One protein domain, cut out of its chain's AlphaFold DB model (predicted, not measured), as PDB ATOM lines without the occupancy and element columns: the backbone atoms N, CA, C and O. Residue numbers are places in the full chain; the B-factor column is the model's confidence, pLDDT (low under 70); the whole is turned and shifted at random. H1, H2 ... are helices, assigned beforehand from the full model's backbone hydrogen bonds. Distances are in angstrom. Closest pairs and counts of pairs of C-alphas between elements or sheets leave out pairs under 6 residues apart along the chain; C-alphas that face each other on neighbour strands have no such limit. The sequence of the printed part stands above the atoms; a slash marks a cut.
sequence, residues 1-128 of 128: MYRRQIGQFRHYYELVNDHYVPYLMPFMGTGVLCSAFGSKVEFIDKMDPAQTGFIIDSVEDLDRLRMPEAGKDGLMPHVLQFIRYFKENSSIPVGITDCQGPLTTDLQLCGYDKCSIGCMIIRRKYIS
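This is residues 1 to 128 of the 128 residues of the protein "Uroporphyrinogen_deCOase domain-containing protein" of Lachnospiraceae bacterium NSJ-29 (UniProt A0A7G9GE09). An elongated, loose assembly of six helices, the first five strung on long links and H6 following H5 by a tight one: H1 and H4 lie toward one end, the short H2 and H5 pack together in the middle, and H3 and H6 lie toward the other end. Residues 14 to 19 stick out at the first end and residues 119 to 128, of which 119 to 126 belong to H6, at the other. The printed part has 128 residues, with H1 to H6 in order along the chain and no named strand; the class is all helix, though under half of the residues, 63, are in named elements. The radius of gyration of the C-alphas is 18.5 A, and the spans are 58 by 32 by 27 A.

H1, residues 2 to 15, begins at C-alpha 2 (66.877, -19.832, 92.566) and is 20.4 A long. H2 is residues 32 to 36, and H3 is residues 59 to 64. H4, residues 76 to 89, is 20.0 A long. H5 is residues 102 to 110. H6, residues 112 to 126, is 21.3 A long and ends at C-alpha 126 (110.550, -3.357, 79.410).

H1 and H4 are close but not clearly touching, the closest C-alphas being those of Tyr 2 and Phe 86, 7.1 A apart, at a steep tilt of 62 degrees. H4 only just touches H2, with residue 76 alone and 3 pairs of C-alphas within 8 A; the closest are Val 32 and Met 76, 6.2 A. H2 touches H5, closest at the C-alphas of Cys 34 and Thr 105, 5.8 A. H5 and H6 are close but not clearly touching, closest at the C-alphas of Leu 107 and Cys 115, 6.2 A. H3 touches no helix. Every O i to N i+4 pair is within hydrogen-bond range in H1, H2, H4, H5 and H6; in H3 0 of 2 are, beside 3 of 3 O i to N i+3 pairs.

The C-alphas farthest apart, of Glu 14 and Ser 128, are 59.6 A apart. The printed part has no cut. The link H5 to H6 is tight, and the other four are long; in the link H2 to H3, residues 41 to 42 pair antiparallel with residues 50 to 51. The mean pLDDT of the printed part is 90.1, and residues 120 to 128 are under 70.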
ATOM      1  N   MET A   1      69.614 -19.692  96.181       89.81
ATOM      2  CA  MET A   1      69.721 -18.777  95.023       89.81
ATOM      3  C   MET A   1      68.444 -18.732  94.172       89.81
ATOM      4  O   MET A   1      67.783 -17.707  94.209       89.81
ATOM      5  N   TYR A   2      68.035 -19.818  93.492       94.06
ATOM      6  CA  TYR A   2      66.877 -19.832  92.566       94.06
ATOM      7  C   TYR A   2      65.587 -19.203  93.124       94.06
ATOM      8  O   TYR A   2      65.115 -18.193  92.617       94.06
ATOM      9  N   ARG A   3      65.046 -19.761  94.220       94.31
ATOM     10  CA  ARG A   3      63.791 -19.281  94.828       94.31
ATOM     11  C   ARG A   3      63.853 -17.810  95.246       94.31
ATOM     12  O   ARG A   3      62.853 -17.112  95.133       94.31
ATOM     13  N   ARG A   4      65.030 -17.346  95.688       93.69
ATOM     14  CA  ARG A   4      65.264 -15.939  96.040       93.69
ATOM     15  C   ARG A   4      65.068 -15.045  94.816       93.69
ATOM     16  O   ARG A   4      64.302 -14.098  94.904       93.69
ATOM     17  N   GLN A   5      65.702 -15.379  93.690       95.31
ATOM     18  CA  GLN A   5      65.596 -14.592  92.456       95.31
ATOM     19  C   GLN A   5      64.162 -14.577  91.907       95.31
ATOM     20  O   GLN A   5      63.642 -13.515  91.593       95.31
ATOM     21  N   ILE A   6      63.468 -15.722  91.895       95.81
ATOM     22  CA  ILE A   6      62.054 -15.774  91.475       95.81
ATOM     23  C   ILE A   6      61.165 -14.890  92.361       95.81
ATOM     24  O   ILE A   6      60.298 -14.183  91.851       95.81
ATOM     25  N   GLY A   7      61.382 -14.911  93.680       95.19
ATOM     26  CA  GLY A   7      60.673 -14.030  94.609       95.19
ATOM     27  C   GLY A   7      60.961 -12.550  94.346       95.19
ATOM     28  O   GLY A   7      60.031 -11.751  94.317       95.19
ATOM     29  N   GLN A   8      62.225 -12.204  94.084       94.31
ATOM     30  CA  GLN A   8      62.635 -10.841  93.737       94.31
ATOM     31  C   GLN A   8      61.951 -10.348  92.460       94.31
ATOM     32  O   GLN A   8      61.438  -9.237  92.465       94.31
ATOM     33  N   PHE A   9      61.871 -11.166  91.406       95.38
ATOM     34  CA  PHE A   9      61.193 -10.768  90.166       95.38
ATOM     35  C   PHE A   9      59.704 -10.507  90.382       95.38
ATOM     36  O   PHE A   9      59.194  -9.489  89.933       95.38
ATOM     37  N   ARG A  10      59.008 -11.395  91.107       93.38
ATOM     38  CA  ARG A  10      57.579 -11.217  91.414       93.38
ATOM     39  C   ARG A  10      57.326  -9.911  92.155       93.38
ATOM     40  O   ARG A  10      56.484  -9.132  91.738       93.38
ATOM     41  N   HIS A  11      58.110  -9.668  93.199       94.62
ATOM     42  CA  HIS A  11      58.001  -8.445  93.980       94.62
ATOM     43  C   HIS A  11      58.341  -7.195  93.157       94.62
ATOM     44  O   HIS A  11      57.677  -6.173  93.277       94.62
ATOM     45  N   TYR A  12      59.349  -7.280  92.285       94.81
ATOM     46  CA  TYR A  12      59.740  -6.181  91.409       94.81
ATOM     47  C   TYR A  12      58.601  -5.761  90.472       94.81
ATOM     48  O   TYR A  12      58.287  -4.576  90.397       94.81
ATOM     49  N   TYR A  13      57.930  -6.725  89.831       92.81
ATOM     50  CA  TYR A  13      56.797  -6.452  88.937       92.81
ATOM     51  C   TYR A  13      55.580  -5.837  89.632       92.81
ATOM     52  O   TYR A  13      54.771  -5.186  88.978       92.81
ATOM     53  N   GLU A  14      55.432  -6.039  90.940       94.06
ATOM     54  CA  GLU A  14      54.364  -5.415  91.726       94.06
ATOM     55  C   GLU A  14      54.675  -3.953  92.077       94.06
ATOM     56  O   GLU A  14      53.757  -3.163  92.292       94.06
ATOM     57  N   LEU A  15      55.959  -3.590  92.158       95.44
ATOM     58  CA  LEU A  15      56.404  -2.302  92.691       95.44
ATOM     59  C   LEU A  15      56.887  -1.310  91.634       95.44
ATOM     60  O   LEU A  15      56.791  -0.101  91.850       95.44
ATOM     61  N   VAL A  16      57.456  -1.794  90.532       95.12
ATOM     62  CA  VAL A  16      58.155  -0.963  89.549       95.12
ATOM     63  C   VAL A  16      57.538  -1.166  88.170       95.12
ATOM     64  O   VAL A  16      57.421  -2.287  87.687       95.12
ATOM     65  N   ASN A  17      57.154  -0.061  87.528       93.88
ATOM     66  CA  ASN A  17      56.664  -0.051  86.153       93.88
ATOM     67  C   ASN A  17      57.771   0.448  85.217       93.88
ATOM     68  O   ASN A  17      57.868   1.647  84.945       93.88
ATOM     69  N   ASP A  18      58.628  -0.464  84.767       94.69
ATOM     70  CA  ASP A  18      59.715  -0.188  83.830       94.69
ATOM     71  C   ASP A  18      59.834  -1.279  82.744       94.69
ATOM     72  O   ASP A  18      58.952  -2.118  82.571       94.69
ATOM     73  N   HIS A  19      60.924  -1.249  81.971       93.75
ATOM     74  CA  HIS A  19      61.192  -2.205  80.891       93.75
ATOM     75  C   HIS A  19      62.143  -3.336  81.321       93.75
ATOM     76  O   HIS A  19      62.881  -3.874  80.491       93.75
ATOM     77  N   TYR A  20      62.177  -3.684  82.610       92.75
ATOM     78  CA  TYR A  20      63.056  -4.728  83.122       92.75
ATOM     79  C   TYR A  20      62.697  -6.115  82.564       92.75
ATOM     80  O   TYR A  20      61.584  -6.626  82.725       92.75
ATOM     81  N   VAL A  21      63.686  -6.762  81.944       91.50
ATOM     82  CA  VAL A  21      63.598  -8.152  81.480       91.50
ATOM     83  C   VAL A  21      64.359  -9.044  82.467       91.50
ATOM     84  O   VAL A  21      65.551  -8.816  82.691       91.50
ATOM     85  N   PRO A  22      63.717 -10.065  83.065       93.75
ATOM     86  CA  PRO A  22      64.321 -10.842  84.129       93.75
ATOM     87  C   PRO A  22      65.283 -11.871  83.534       93.75
ATOM     88  O   PRO A  22      65.008 -12.488  82.502       93.75
ATOM     89  N   TYR A  23      66.391 -12.107  84.225       95.38
ATOM     90  CA  TYR A  23      67.305 -13.199  83.917       95.38
ATOM     91  C   TYR A  23      67.854 -13.801  85.207       95.38
ATOM     92  O   TYR A  23      68.080 -13.103  86.195       95.38
ATOM     93  N   LEU A  24      68.060 -15.115  85.212       96.88
ATOM     94  CA  LEU A  24      68.642 -15.825  86.342       96.88
ATOM     95  C   LEU A  24      70.161 -15.702  86.289       96.88
ATOM     96  O   LEU A  24      70.793 -16.161  85.339       96.88
ATOM     97  N   MET A  25      70.745 -15.133  87.337       95.44
ATOM     98  CA  MET A  25      72.189 -14.970  87.460       95.44
ATOM     99  C   MET A  25      72.749 -15.930  88.520       95.44
ATOM    100  O   MET A  25      72.300 -15.891  89.674       95.44
ATOM    101  N   PRO A  26      73.718 -16.799  88.179       95.31
ATOM    102  CA  PRO A  26      74.379 -17.709  89.118       95.31
ATOM    103  C   PRO A  26      75.426 -16.963  89.970       95.31
ATOM    104  O   PRO A  26      76.598 -17.321  89.982       95.31
ATOM    105  N   PHE A  27      75.013 -15.888  90.645       93.44
ATOM    106  CA  PHE A  27      75.909 -14.965  91.341       93.44
ATOM    107  C   PHE A  27      76.504 -15.580  92.610       93.44
ATOM    108  O   PHE A  27      75.773 -15.871  93.557       93.44
ATOM    109  N   MET A  28      77.827 -15.746  92.645       92.50
ATOM    110  CA  MET A  28      78.569 -16.275  93.799       92.50
ATOM    111  C   MET A  28      79.610 -15.276  94.322       92.50
ATOM    112  O   MET A  28      80.699 -15.667  94.732       92.50
ATOM    113  N   GLY A  29      79.263 -13.987  94.298       91.94
ATOM    114  CA  GLY A  29      80.182 -12.902  94.626       91.94
ATOM    115  C   GLY A  29      81.171 -12.605  93.497       91.94
ATOM    116  O   GLY A  29      81.123 -13.197  92.419       91.94
ATOM    117  N   THR A  30      82.094 -11.684  93.764       93.19
ATOM    118  CA  THR A  30      83.106 -11.222  92.799       93.19
ATOM    119  C   THR A  30      84.375 -12.079  92.810       93.19
ATOM    120  O   THR A  30      85.288 -11.853  92.020       93.19
ATOM    121  N   GLY A  31      84.459 -13.062  93.712       93.38
ATOM    122  CA  GLY A  31      85.645 -13.895  93.911       93.38
ATOM    123  C   GLY A  31      85.745 -15.110  92.985       93.38
ATOM    124  O   GLY A  31      86.646 -15.926  93.158       93.38
ATOM    125  N   VAL A  32      84.826 -15.284  92.026       94.69
ATOM    126  CA  VAL A  32      84.768 -16.509  91.211       94.69
ATOM    127  C   VAL A  32      86.060 -16.720  90.423       94.69
ATOM    128  O   VAL A  32      86.657 -17.791  90.520       94.69
ATOM    129  N   LEU A  33      86.524 -15.704  89.692       93.94
ATOM    130  CA  LEU A  33      87.691 -15.848  88.825       93.94
ATOM    131  C   LEU A  33      88.994 -15.968  89.627       93.94
ATOM    132  O   LEU A  33      89.762 -16.896  89.390       93.94
ATOM    133  N   CYS A  34      89.218 -15.112  90.630       93.88
ATOM    134  CA  CYS A  34      90.417 -15.204  91.468       93.88
ATOM    135  C   CYS A  34      90.479 -16.525  92.255       93.88
ATOM    136  O   CYS A  34      91.555 -17.097  92.416       93.88
ATOM    137  N   SER A  35      89.333 -17.069  92.689       95.00
ATOM    138  CA  SER A  35      89.297 -18.372  93.368       95.00
ATOM    139  C   SER A  35      89.783 -19.515  92.489       95.00
ATOM    140  O   SER A  35      90.378 -20.466  92.987       95.00
ATOM    141  N   ALA A  36      89.573 -19.416  91.176       94.88
ATOM    142  CA  ALA A  36      90.020 -20.434  90.245       94.88
ATOM    143  C   ALA A  36      91.541 -20.431  90.051       94.88
ATOM    144  O   ALA A  36      92.133 -21.479  89.821       94.88
ATOM    145  N   PHE A  37      92.186 -19.276  90.220       94.69
ATOM    146  CA  PHE A  37      93.645 -19.185  90.286       94.69
ATOM    147  C   PHE A  37      94.218 -19.649  91.635       94.69
ATOM    148  O   PHE A  37      95.433 -19.760  91.768       94.69
ATOM    149  N   GLY A  38      93.368 -19.954  92.622       93.56
ATOM    150  CA  GLY A  38      93.767 -20.492  93.923       93.56
ATOM    151  C   GLY A  38      93.546 -19.552  95.107       93.56
ATOM    152  O   GLY A  38      93.869 -19.928  96.234       93.56
ATOM    153  N   SER A  39      92.984 -18.352  94.909       93.88
ATOM    154  CA  SER A  39      92.634 -17.477  96.036       93.88
ATOM    155  C   SER A  39      91.594 -18.125  96.948       93.88
ATOM    156  O   SER A  39      90.588 -18.676  96.499       93.88
ATOM    157  N   LYS A  40      91.802 -17.996  98.262       93.00
ATOM    158  CA  LYS A  40      90.843 -18.469  99.262       93.00
ATOM    159  C   LYS A  40      89.544 -17.663  99.179       93.00
ATOM    160  O   LYS A  40      89.573 -16.434  99.089       93.00
ATOM    161  N   VAL A  41      88.422 -18.372  99.272       94.00
ATOM    162  CA  VAL A  41      87.078 -17.801  99.401       94.00
ATOM    163  C   VAL A  41      86.478 -18.223 100.733       94.00
ATOM    164  O   VAL A  41      86.564 -19.391 101.117       94.00
ATOM    165  N   GLU A  42      85.827 -17.286 101.410       94.56
ATOM    166  CA  GLU A  42      85.053 -17.537 102.618       94.56
ATOM    167  C   GLU A  42      83.560 -17.335 102.366       94.56
ATOM    168  O   GLU A  42      83.130 -16.375 101.725       94.56
ATOM    169  N   PHE A  43      82.762 -18.270 102.882       93.25
ATOM    170  CA  PHE A  43      81.305 -18.218 102.855       93.25
ATOM    171  C   PHE A  43      80.824 -17.615 104.172       93.25
ATOM    172  O   PHE A  43      80.696 -18.312 105.178       93.25
ATOM    173  N   ILE A  44      80.612 -16.303 104.163       91.12
ATOM    174  CA  ILE A  44      80.191 -15.539 105.337       91.12
ATOM    175  C   ILE A  44      78.660 -15.611 105.453       91.12
ATOM    176  O   ILE A  44      77.950 -15.506 104.450       91.12
ATOM    177  N   ASP A  45      78.135 -15.807 106.669       91.31
ATOM    178  CA  ASP A  45      76.686 -15.925 106.885       91.31
ATOM    179  C   ASP A  45      75.943 -14.689 106.359       91.31
ATOM    180  O   ASP A  45      76.336 -13.550 106.614       91.31
ATOM    181  N   LYS A  46      74.853 -14.929 105.622       88.25
ATOM    182  CA  LYS A  46      73.999 -13.904 104.985       88.25
ATOM    183  C   LYS A  46      74.720 -12.946 104.027       88.25
ATOM    184  O   LYS A  46      74.121 -11.949 103.624       88.25
ATOM    185  N   MET A  47      75.949 -13.249 103.623       89.56
ATOM    186  CA  MET A  47      76.711 -12.474 102.649       89.56
ATOM    187  C   MET A  47      77.048 -13.327 101.429       89.56
ATOM    188  O   MET A  47      76.982 -14.558 101.458       89.56
ATOM    189  N   ASP A  48      77.397 -12.659 100.334       91.00
ATOM    190  CA  ASP A  48      77.968 -13.351  99.188       91.00
ATOM    191  C   ASP A  48      79.387 -13.848  99.528       91.00
ATOM    192  O   ASP A  48      80.069 -13.233 100.357       91.00
ATOM    193  N   PRO A  49      79.851 -14.952  98.913       92.19
ATOM    194  CA  PRO A  49      81.207 -15.443  99.121       92.19
ATOM    195  C   PRO A  49      82.243 -14.365  98.789       92.19
ATOM    196  O   PRO A  49      82.165 -13.715  97.742       92.19
ATOM    197  N   ALA A  50      83.224 -14.194  99.673       90.94
ATOM    198  CA  ALA A  50      84.239 -13.152  99.559       90.94
ATOM    199  C   ALA A  50      85.640 -13.761  99.475       90.94
ATOM    200  O   ALA A  50      85.952 -14.730 100.168       90.94
ATOM    201  N   GLN A  51      86.493 -13.187  98.629       89.19
ATOM    202  CA  GLN A  51      87.911 -13.532  98.591       89.19
ATOM    203  C   GLN A  51      88.617 -12.942  99.820       89.19
ATOM    204  O   GLN A  51      88.373 -11.793 100.182       89.19
ATOM    205  N   THR A  52      89.474 -13.734 100.472       88.38
ATOM    206  CA  THR A  52      90.142 -13.335 101.729       88.38
ATOM    207  C   THR A  52      91.665 -13.455 101.707       88.38
ATOM    208  O   THR A  52      92.309 -13.249 102.733       88.38
ATOM    209  N   GLY A  53      92.276 -13.757 100.556       86.00
ATOM    210  CA  GLY A  53      93.730 -13.908 100.461       86.00
ATOM    211  C   GLY A  53      94.310 -13.642  99.074       86.00
ATOM    212  O   GLY A  53      93.758 -14.080  98.058       86.00
ATOM    213  N   PHE A  54      95.442 -12.937  99.063       93.00
ATOM    214  CA  PHE A  54      96.309 -12.760  97.898       93.00
ATOM    215  C   PHE A  54      97.210 -13.987  97.737       93.00
ATOM    216  O   PHE A  54      97.650 -14.566  98.730       93.00
ATOM    217  N   ILE A  55      97.471 -14.380  96.494       93.94
ATOM    218  CA  ILE A  55      98.326 -15.531  96.159       93.94
ATOM    219  C   ILE A  55      99.596 -15.127  95.405       93.94
ATOM    220  O   ILE A  55     100.430 -15.981  95.126       93.94
ATOM    221  N   ILE A  56      99.730 -13.842  95.074       92.38
ATOM    222  CA  ILE A  56     100.907 -13.267  94.426       92.38
ATOM    223  C   ILE A  56     101.517 -12.258  95.397       92.38
ATOM    224  O   ILE A  56     100.898 -11.236  95.713       92.38
ATOM    225  N   ASP A  57     102.726 -12.542  95.864       89.81
ATOM    226  CA  ASP A  57     103.521 -11.636  96.695       89.81
ATOM    227  C   ASP A  57     104.713 -11.070  95.914       89.81
ATOM    228  O   ASP A  57     105.048  -9.892  96.061       89.81
ATOM    229  N   SER A  58     105.303 -11.877  95.027       86.50
ATOM    230  CA  SER A  58     106.421 -11.480  94.171       86.50
ATOM    231  C   SER A  58     106.220 -11.884  92.704       86.50
ATOM    232  O   SER A  58     105.265 -12.570  92.343       86.50
ATOM    233  N   VAL A  59     107.118 -11.432  91.822       83.56
ATOM    234  CA  VAL A  59     107.060 -11.753  90.382       83.56
ATOM    235  C   VAL A  59     107.251 -13.253  90.142       83.56
ATOM    236  O   VAL A  59     106.652 -13.809  89.230       83.56
ATOM    237  N   GLU A  60     108.032 -13.921  90.987       87.88
ATOM    238  CA  GLU A  60     108.306 -15.357  90.914       87.88
ATOM    239  C   GLU A  60     107.058 -16.214  91.198       87.88
ATOM    240  O   GLU A  60     106.991 -17.369  90.775       87.88
ATOM    241  N   ASP A  61     106.041 -15.669  91.876       90.00
ATOM    242  CA  ASP A  61     104.765 -16.369  92.066       90.00
ATOM    243  C   ASP A  61     103.971 -16.492  90.757       90.00
ATOM    244  O   ASP A  61     103.166 -17.417  90.614       90.00
ATOM    245  N   LEU A  62     104.231 -15.625  89.769       86.88
ATOM    246  CA  LEU A  62     103.583 -15.691  88.455       86.88
ATOM    247  C   LEU A  62     103.938 -16.982  87.713       86.88
ATOM    248  O   LEU A  62     103.075 -17.557  87.050       86.88
ATOM    249  N   ASP A  63     105.162 -17.488  87.887       88.00
ATOM    250  CA  ASP A  63     105.626 -18.734  87.260       88.00
ATOM    251  C   ASP A  63     104.876 -19.971  87.782       88.00
ATOM    252  O   ASP A  63     104.887 -21.037  87.161       88.00
ATOM    253  N   ARG A  64     104.218 -19.848  88.942       90.12
ATOM    254  CA  ARG A  64     103.428 -20.920  89.560       90.12
ATOM    255  C   ARG A  64     101.970 -20.903  89.115       90.12
ATOM    256  O   ARG A  64     101.276 -21.903  89.323       90.12
ATOM    257  N   LEU A  65     101.503 -19.800  88.525       90.62
ATOM    258  CA  LEU A  65     100.130 -19.689  88.057       90.62
ATOM    259  C   LEU A  65      99.882 -20.661  86.909       90.62
ATOM    260  O   LEU A  65     100.710 -20.877  86.024       90.62
ATOM    261  N   ARG A  66      98.692 -21.249  86.923       92.44
ATOM    262  CA  ARG A  66      98.203 -22.111  85.853       92.44
ATOM    263  C   ARG A  66      96.887 -21.558  85.357       92.44
ATOM    264  O   ARG A  66      96.119 -20.992  86.131       92.44
ATOM    265  N   MET A  67      96.631 -21.741  84.065       93.69
ATOM    266  CA  MET A  67      95.334 -21.395  83.505       93.69
ATOM    267  C   MET A  67      94.253 -22.267  84.149       93.69
ATOM    268  O   MET A  67      94.373 -23.493  84.083       93.69
ATOM    269  N   PRO A  68      93.223 -21.662  84.762       94.12
ATOM    270  CA  PRO A  68      92.215 -22.421  85.475       94.12
ATOM    271  C   PRO A  68      91.266 -23.150  84.522       94.12
ATOM    272  O   PRO A  68      90.914 -22.659  83.445       94.12
ATOM    273  N   GLU A  69      90.794 -24.310  84.956       95.94
ATOM    274  CA  GLU A  69      89.797 -25.126  84.284       95.94
ATOM    275  C   GLU A  69      88.413 -24.889  84.904       95.94
ATOM    276  O   GLU A  69      88.144 -25.235  86.056       95.94
ATOM    277  N   ALA A  70      87.479 -24.355  84.111       93.44
ATOM    278  CA  ALA A  70      86.139 -23.976  84.577       93.44
ATOM    279  C   ALA A  70      85.340 -25.120  85.228       93.44
ATOM    280  O   ALA A  70      84.483 -24.881  86.077       93.44
ATOM    281  N   GLY A  71      85.610 -26.366  84.833       96.44
ATOM    282  CA  GLY A  71      84.948 -27.547  85.377       96.44
ATOM    283  C   GLY A  71      85.483 -28.017  86.730       96.44
ATOM    284  O   GLY A  71      84.849 -28.883  87.333       96.44
ATOM    285  N   LYS A  72      86.618 -27.481  87.205       97.06
ATOM    286  CA  LYS A  72      87.325 -28.011  88.383       97.06
ATOM    287  C   LYS A  72      87.735 -26.959  89.406       97.06
ATOM    288  O   LYS A  72      87.647 -27.236  90.598       97.06
ATOM    289  N   ASP A  73      88.150 -25.777  88.963       96.38
ATOM    290  CA  ASP A  73      88.887 -24.861  89.833       96.38
ATOM    291  C   ASP A  73      88.006 -23.797  90.500       96.38
ATOM    292  O   ASP A  73      87.154 -23.156  89.873       96.38
ATOM    293  N   GLY A  74      88.255 -23.577  91.794       94.62
ATOM    294  CA  GLY A  74      87.604 -22.542  92.595       94.62
ATOM    295  C   GLY A  74      86.077 -22.661  92.621       94.62
ATOM    296  O   GLY A  74      85.511 -23.740  92.786       94.62
ATOM    297  N   LEU A  75      85.393 -21.527  92.464       95.19
ATOM    298  CA  LEU A  75      83.928 -21.457  92.445       95.19
ATOM    299  C   LEU A  75      83.302 -21.742  91.073       95.19
ATOM    300  O   LEU A  75      82.080 -21.890  90.985       95.19
ATOM    301  N   MET A  76      84.090 -21.826  89.997       95.62
ATOM    302  CA  MET A  76      83.549 -22.018  88.646       95.62
ATOM    303  C   MET A  76      82.676 -23.283  88.500       95.62
ATOM    304  O   MET A  76      81.590 -23.174  87.918       95.62
ATOM    305  N   PRO A  77      83.022 -24.450  89.083       96.19
ATOM    306  CA  PRO A  77      82.171 -25.640  89.016       96.19
ATOM    307  C   PRO A  77      80.791 -25.423  89.645       96.19
ATOM    308  O   PRO A  77      79.785 -25.906  89.117       96.19
ATOM    309  N   HIS A  78      80.730 -24.664  90.744       95.00
ATOM    310  CA  HIS A  78      79.483 -24.326  91.429       95.00
ATOM    311  C   HIS A  78      78.620 -23.386  90.586       95.00
ATOM    312  O   HIS A  78      77.415 -23.604  90.459       95.00
ATOM    313  N   VAL A  79      79.231 -22.395  89.933       96.00
ATOM    314  CA  VAL A  79      78.543 -21.533  88.960       96.00
ATOM    315  C   VAL A  79      77.937 -22.374  87.836       96.00
ATOM    316  O   VAL A  79      76.747 -22.248  87.544       96.00
ATOM    317  N   LEU A  80      78.714 -23.282  87.243       96.19
ATOM    318  CA  LEU A  80      78.229 -24.168  86.181       96.19
ATOM    319  C   LEU A  80      77.095 -25.083  86.668       96.19
ATOM    320  O   LEU A  80      76.155 -25.352  85.917       96.19
ATOM    321  N   GLN A  81      77.152 -25.540  87.920       96.62
ATOM    322  CA  GLN A  81      76.073 -26.305  88.542       96.62
ATOM    323  C   GLN A  81      74.791 -25.474  88.664       96.62
ATOM    324  O   GLN A  81      73.721 -25.970  88.309       96.62
ATOM    325  N   PHE A  82      74.880 -24.216  89.101       96.25
ATOM    326  CA  PHE A  82      73.718 -23.326  89.163       96.25
ATOM    327  C   PHE A  82      73.149 -23.010  87.781       96.25
ATOM    328  O   PHE A  82      71.931 -23.011  87.630       96.25
ATOM    329  N   ILE A  83      73.995 -22.810  86.767       96.56
ATOM    330  CA  ILE A  83      73.540 -22.606  85.383       96.56
ATOM    331  C   ILE A  83      72.733 -23.813  84.902       96.56
ATOM    332  O   ILE A  83      71.628 -23.637  84.387       96.56
ATOM    333  N   ARG A  84      73.248 -25.036  85.094       96.81
ATOM    334  CA  ARG A  84      72.517 -26.268  84.746       96.81
ATOM    335  C   ARG A  84      71.184 -26.338  85.483       96.81
ATOM    336  O   ARG A  84      70.144 -26.466  84.844       96.81
ATOM    337  N   TYR A  85      71.211 -26.126  86.796       97.25
ATOM    338  CA  TYR A  85      70.013 -26.142  87.625       97.25
ATOM    339  C   TYR A  85      68.967 -25.114  87.161       97.25
ATOM    340  O   TYR A  85      67.785 -25.436  87.071       97.25
ATOM    341  N   PHE A  86      69.368 -23.886  86.825       97.25
ATOM    342  CA  PHE A  86      68.440 -22.865  86.331       97.25
ATOM    343  C   PHE A  86      67.812 -23.245  84.994       97.25
ATOM    344  O   PHE A  86      66.600 -23.104  84.850       97.25
ATOM    345  N   LYS A  87      68.605 -23.773  84.057       96.12
ATOM    346  CA  LYS A  87      68.107 -24.219  82.748       96.12
ATOM    347  C   LYS A  87      67.116 -25.378  82.860       96.12
ATOM    348  O   LYS A  87      66.192 -25.461  82.064       96.12
ATOM    349  N   GLU A  88      67.309 -26.265  83.830       97.06
ATOM    350  CA  GLU A  88      66.421 -27.410  84.066       97.06
ATOM    351  C   GLU A  88      65.110 -27.015  84.761       97.06
ATOM    352  O   GLU A  88      64.099 -27.691  84.597       97.06
ATOM    353  N   ASN A  89      65.112 -25.931  85.545       96.19
ATOM    354  CA  ASN A  89      64.005 -25.585  86.446       96.19
ATOM    355  C   ASN A  89      63.249 -24.305  86.056       96.19
ATOM    356  O   ASN A  89      62.310 -23.920  86.760       96.19
ATOM    357  N   SER A  90      63.651 -23.613  84.987       94.88
ATOM    358  CA  SER A  90      63.059 -22.338  84.586       94.88
ATOM    359  C   SER A  90      63.103 -22.110  83.080       94.88
ATOM    360  O   SER A  90      64.047 -22.510  82.405       94.88
ATOM    361  N   SER A  91      62.100 -21.398  82.570       94.12
ATOM    362  CA  SER A  91      62.081 -20.844  81.213       94.12
ATOM    363  C   SER A  91      62.692 -19.437  81.125       94.12
ATOM    364  O   SER A  91      62.812 -18.896  80.027       94.12
ATOM    365  N   ILE A  92      63.064 -18.828  82.257       95.81
ATOM    366  CA  ILE A  92      63.695 -17.502  82.300       95.81
ATOM    367  C   ILE A  92      65.123 -17.601  81.731       95.81
ATOM    368  O   ILE A  92      65.831 -18.556  82.065       95.81
ATOM    369  N   PRO A  93      65.583 -16.626  80.918       96.19
ATOM    370  CA  PRO A  93      66.955 -16.598  80.421       96.19
ATOM    371  C   PRO A  93      67.981 -16.731  81.549       96.19
ATOM    372  O   PRO A  93      67.859 -16.098  82.596       96.19
ATOM    373  N   VAL A  94      69.010 -17.549  81.333       96.75
ATOM    374  CA  VAL A  94      70.095 -17.754  82.297       96.75
ATOM    375  C   VAL A  94      71.321 -16.981  81.830       96.75
ATOM    376  O   VAL A  94      71.837 -17.240  80.744       96.75
ATOM    377  N   GLY A  95      71.768 -16.029  82.645       92.31
ATOM    378  CA  GLY A  95      72.991 -15.268  82.413       92.31
ATOM    379  C   GLY A  95      74.245 -16.024  82.853       92.31
ATOM    380  O   GLY A  95      74.181 -17.078  83.493       92.31
ATOM    381  N   ILE A  96      75.404 -15.456  82.532       89.25
ATOM    382  CA  ILE A  96      76.677 -15.870  83.130       89.25
ATOM    383  C   ILE A  96      76.780 -15.339  84.566       89.25
ATOM    384  O   ILE A  96      76.033 -14.442  84.960       89.25
ATOM    385  N   THR A  97      77.685 -15.906  85.366       92.19
ATOM    386  CA  THR A  97      78.050 -15.270  86.641       92.19
ATOM    387  C   THR A  97      78.693 -13.914  86.374       92.19
ATOM    388  O   THR A  97      79.180 -13.653  85.275       92.19
ATOM    389  N   ASP A  98      78.735 -13.080  87.405       86.69
ATOM    390  CA  ASP A  98      79.604 -11.917  87.410       86.69
ATOM    391  C   ASP A  98      81.062 -12.358  87.182       86.69
ATOM    392  O   ASP A  98      81.623 -13.136  87.960       86.69
ATOM    393  N   CYS A  99      81.629 -11.915  86.061       84.12
ATOM    394  CA  CYS A  99      82.998 -12.201  85.655       84.12
ATOM    395  C   CYS A  99      83.801 -10.910  85.762       84.12
ATOM    396  O   CYS A  99      83.579  -9.961  85.007       84.12
ATOM    397  N   GLN A 100      84.751 -10.895  86.690       89.88
ATOM    398  CA  GLN A 100      85.620  -9.749  86.896       89.88
ATOM    399  C   GLN A 100      86.584  -9.571  85.720       89.88
ATOM    400  O   GLN A 100      87.091 -10.538  85.150       89.88
ATOM    401  N   GLY A 101      86.828  -8.313  85.349       90.56
ATOM    402  CA  GLY A 101      87.816  -7.972  84.330       90.56
ATOM    403  C   GLY A 101      89.247  -8.318  84.774       90.56
ATOM    404  O   GLY A 101      89.484  -8.559  85.963       90.56
ATOM    405  N   PRO A 102      90.220  -8.303  83.846       90.56
ATOM    406  CA  PRO A 102      91.604  -8.672  84.143       90.56
ATOM    407  C   PRO A 102      92.204  -7.809  85.257       90.56
ATOM    408  O   PRO A 102      92.681  -8.354  86.239       90.56
ATOM    409  N   LEU A 103      92.044  -6.481  85.196       91.31
ATOM    410  CA  LEU A 103      92.568  -5.582  86.230       91.31
ATOM    411  C   LEU A 103      91.989  -5.875  87.621       91.31
ATOM    412  O   LEU A 103      92.721  -5.902  88.604       91.31
ATOM    413  N   THR A 104      90.676  -6.100  87.726       92.25
ATOM    414  CA  THR A 104      90.069  -6.443  89.019       92.25
ATOM    415  C   THR A 104      90.579  -7.788  89.524       92.25
ATOM    416  O   THR A 104      90.845  -7.932  90.714       92.25
ATOM    417  N   THR A 105      90.758  -8.751  88.622       92.25
ATOM    418  CA  THR A 105      91.307 -10.066  88.960       92.25
ATOM    419  C   THR A 105      92.742  -9.938  89.462       92.25
ATOM    420  O   THR A 105      93.054 -10.477  90.517       92.25
ATOM    421  N   ASP A 106      93.586  -9.148  88.797       91.50
ATOM    422  CA  ASP A 106      94.964  -8.888  89.229       91.50
ATOM    423  C   ASP A 106      94.999  -8.296  90.645       91.50
ATOM    424  O   ASP A 106      95.732  -8.775  91.515       91.50
ATOM    425  N   LEU A 107      94.140  -7.306  90.917       92.62
ATOM    426  CA  LEU A 107      93.995  -6.706  92.247       92.62
ATOM    427  C   LEU A 107      93.549  -7.726  93.304       92.62
ATOM    428  O   LEU A 107      94.040  -7.686  94.432       92.62
ATOM    429  N   GLN A 108      92.656  -8.654  92.957       92.94
ATOM    430  CA  GLN A 108      92.234  -9.739  93.850       92.94
ATOM    431  C   GLN A 108      93.338 -10.779  94.091       92.94
ATOM    432  O   GLN A 108      93.310 -11.468  95.111       92.94
ATOM    433  N   LEU A 109      94.309 -10.907  93.185       93.56
ATOM    434  CA  LEU A 109      95.395 -11.881  93.300       93.56
ATOM    435  C   LEU A 109      96.615 -11.345  94.055       93.56
ATOM    436  O   LEU A 109      97.213 -12.111  94.811       93.56
ATOM    437  N   CYS A 110      96.980 -10.070  93.882       92.69
ATOM    438  CA  CYS A 110      98.211  -9.495  94.454       92.69
ATOM    439  C   CYS A 110      98.001  -8.312  95.413       92.69
ATOM    440  O   CYS A 110      98.931  -7.932  96.122       92.69
ATOM    441  N   GLY A 111      96.796  -7.745  95.473       91.88
ATOM    442  CA  GLY A 111      96.521  -6.531  96.237       91.88
ATOM    443  C   GLY A 111      96.861  -5.247  95.476       91.88
ATOM    444  O   GLY A 111      97.601  -5.228  94.492       91.88
ATOM    445  N   TYR A 112      96.269  -4.138  95.920       87.94
ATOM    446  CA  TYR A 112      96.349  -2.846  95.229       87.94
ATOM    447  C   TYR A 112      97.754  -2.233  95.224       87.94
ATOM    448  O   TYR A 112      98.209  -1.690  94.213       87.94
ATOM    449  N   ASP A 113      98.434  -2.321  96.359       83.12
ATOM    450  CA  ASP A 113      99.784  -1.823  96.582       83.12
ATOM    451  C   ASP A 113     100.785  -2.495  95.635       83.12
ATOM    452  O   ASP A 113     101.489  -1.812  94.882       83.12
ATOM    453  N   LYS A 114     100.790  -3.829  95.594       83.56
ATOM    454  CA  LYS A 114     101.732  -4.599  94.774       83.56
ATOM    455  C   LYS A 114     101.401  -4.534  93.294       83.56
ATOM    456  O   LYS A 114     102.322  -4.380  92.494       83.56
ATOM    457  N   CYS A 115     100.119  -4.557  92.924       83.38
ATOM    458  CA  CYS A 115      99.707  -4.369  91.533       83.38
ATOM    459  C   CYS A 115     100.237  -3.036  90.981       83.38
ATOM    460  O   CYS A 115     100.807  -2.977  89.890       83.38
ATOM    461  N   SER A 116     100.096  -1.961  91.761       76.62
ATOM    462  CA  SER A 116     100.518  -0.615  91.360       76.62
ATOM    463  C   SER A 116     102.041  -0.498  91.245       76.62
ATOM    464  O   SER A 116     102.550   0.044  90.259       76.62
ATOM    465  N   ILE A 117     102.782  -1.038  92.219       73.12
ATOM    466  CA  ILE A 117     104.254  -1.052  92.203       73.12
ATOM    467  C   ILE A 117     104.777  -1.907  91.039       73.12
ATOM    468  O   ILE A 117     105.674  -1.470  90.310       73.12
ATOM    469  N   GLY A 118     104.196  -3.087  90.813       72.31
ATOM    470  CA  GLY A 118     104.557  -3.988  89.718       72.31
ATOM    471  C   GLY A 118     104.435  -3.313  88.351       72.31
ATOM    472  O   GLY A 118     105.390  -3.323  87.568       72.31
ATOM    473  N   CYS A 119     103.324  -2.618  88.101       72.81
ATOM    474  CA  CYS A 119     103.117  -1.841  86.876       72.81
ATOM    475  C   CYS A 119     104.203  -0.770  86.655       72.81
ATOM    476  O   CYS A 119     104.669  -0.585  85.526       72.81
ATOM    477  N   MET A 120     104.652  -0.079  87.711       65.88
ATOM    478  CA  MET A 120     105.727   0.921  87.605       65.88
ATOM    479  C   MET A 120     107.088   0.290  87.285       65.88
ATOM    480  O   MET A 120     107.850   0.839  86.482       65.88
ATOM    481  N   ILE A 121     107.399  -0.860  87.890       66.88
ATOM    482  CA  ILE A 121     108.670  -1.569  87.685       66.88
ATOM    483  C   ILE A 121     108.745  -2.159  86.272       66.88
ATOM    484  O   ILE A 121     109.752  -1.964  85.587       66.88
ATOM    485  N   ILE A 122     107.687  -2.834  85.810       68.50
ATOM    486  CA  ILE A 122     107.637  -3.443  84.472       68.50
ATOM    487  C   ILE A 122     107.782  -2.366  83.394       68.50
ATOM    488  O   ILE A 122     108.598  -2.517  82.484       68.50
ATOM    489  N   ARG A 123     107.077  -1.236  83.538       66.44
ATOM    490  CA  ARG A 123     107.175  -0.118  82.591       66.44
ATOM    491  C   ARG A 123     108.599   0.435  82.482       66.44
ATOM    492  O   ARG A 123     109.035   0.738  81.379       66.44
ATOM    493  N   ARG A 124     109.336   0.533  83.596       59.97
ATOM    494  CA  ARG A 124     110.741   0.985  83.594       59.97
ATOM    495  C   ARG A 124     111.715  -0.022  82.983       59.97
ATOM    496  O   ARG A 124     112.729   0.406  82.448       59.97
ATOM    497  N   LYS A 125     111.456  -1.326  83.109       60.06
ATOM    498  CA  LYS A 125     112.374  -2.379  82.637       60.06
ATOM    499  C   LYS A 125     112.153  -2.796  81.183       60.06
ATOM    500  O   LYS A 125     113.111  -3.229  80.554       60.06
ATOM    501  N   TYR A 126     110.926  -2.707  80.673       58.38
ATOM    502  CA  TYR A 126     110.550  -3.357  79.410       58.38
ATOM    503  C   TYR A 126     109.854  -2.442  78.392       58.38
ATOM    504  O   TYR A 126     109.589  -2.885  77.279       58.38
ATOM    505  N   ILE A 127     109.528  -1.194  78.751       64.44
ATOM    506  CA  ILE A 127     108.792  -0.252  77.883       64.44
ATOM    507  C   ILE A 127     109.543   1.096  77.811       64.44
ATOM    508  O   ILE A 127     108.939   2.166  77.869       64.44
ATOM    509  N   SER A 128     110.877   1.040  77.742       52.72
ATOM    510  CA  SER A 128     111.737   2.198  77.446       52.72
ATOM    511  C   SER A 128     112.061   2.269  75.963       52.72
ATOM    512  O   SER A 128     112.627   1.264  75.475       52.72
TER     513      SER A 128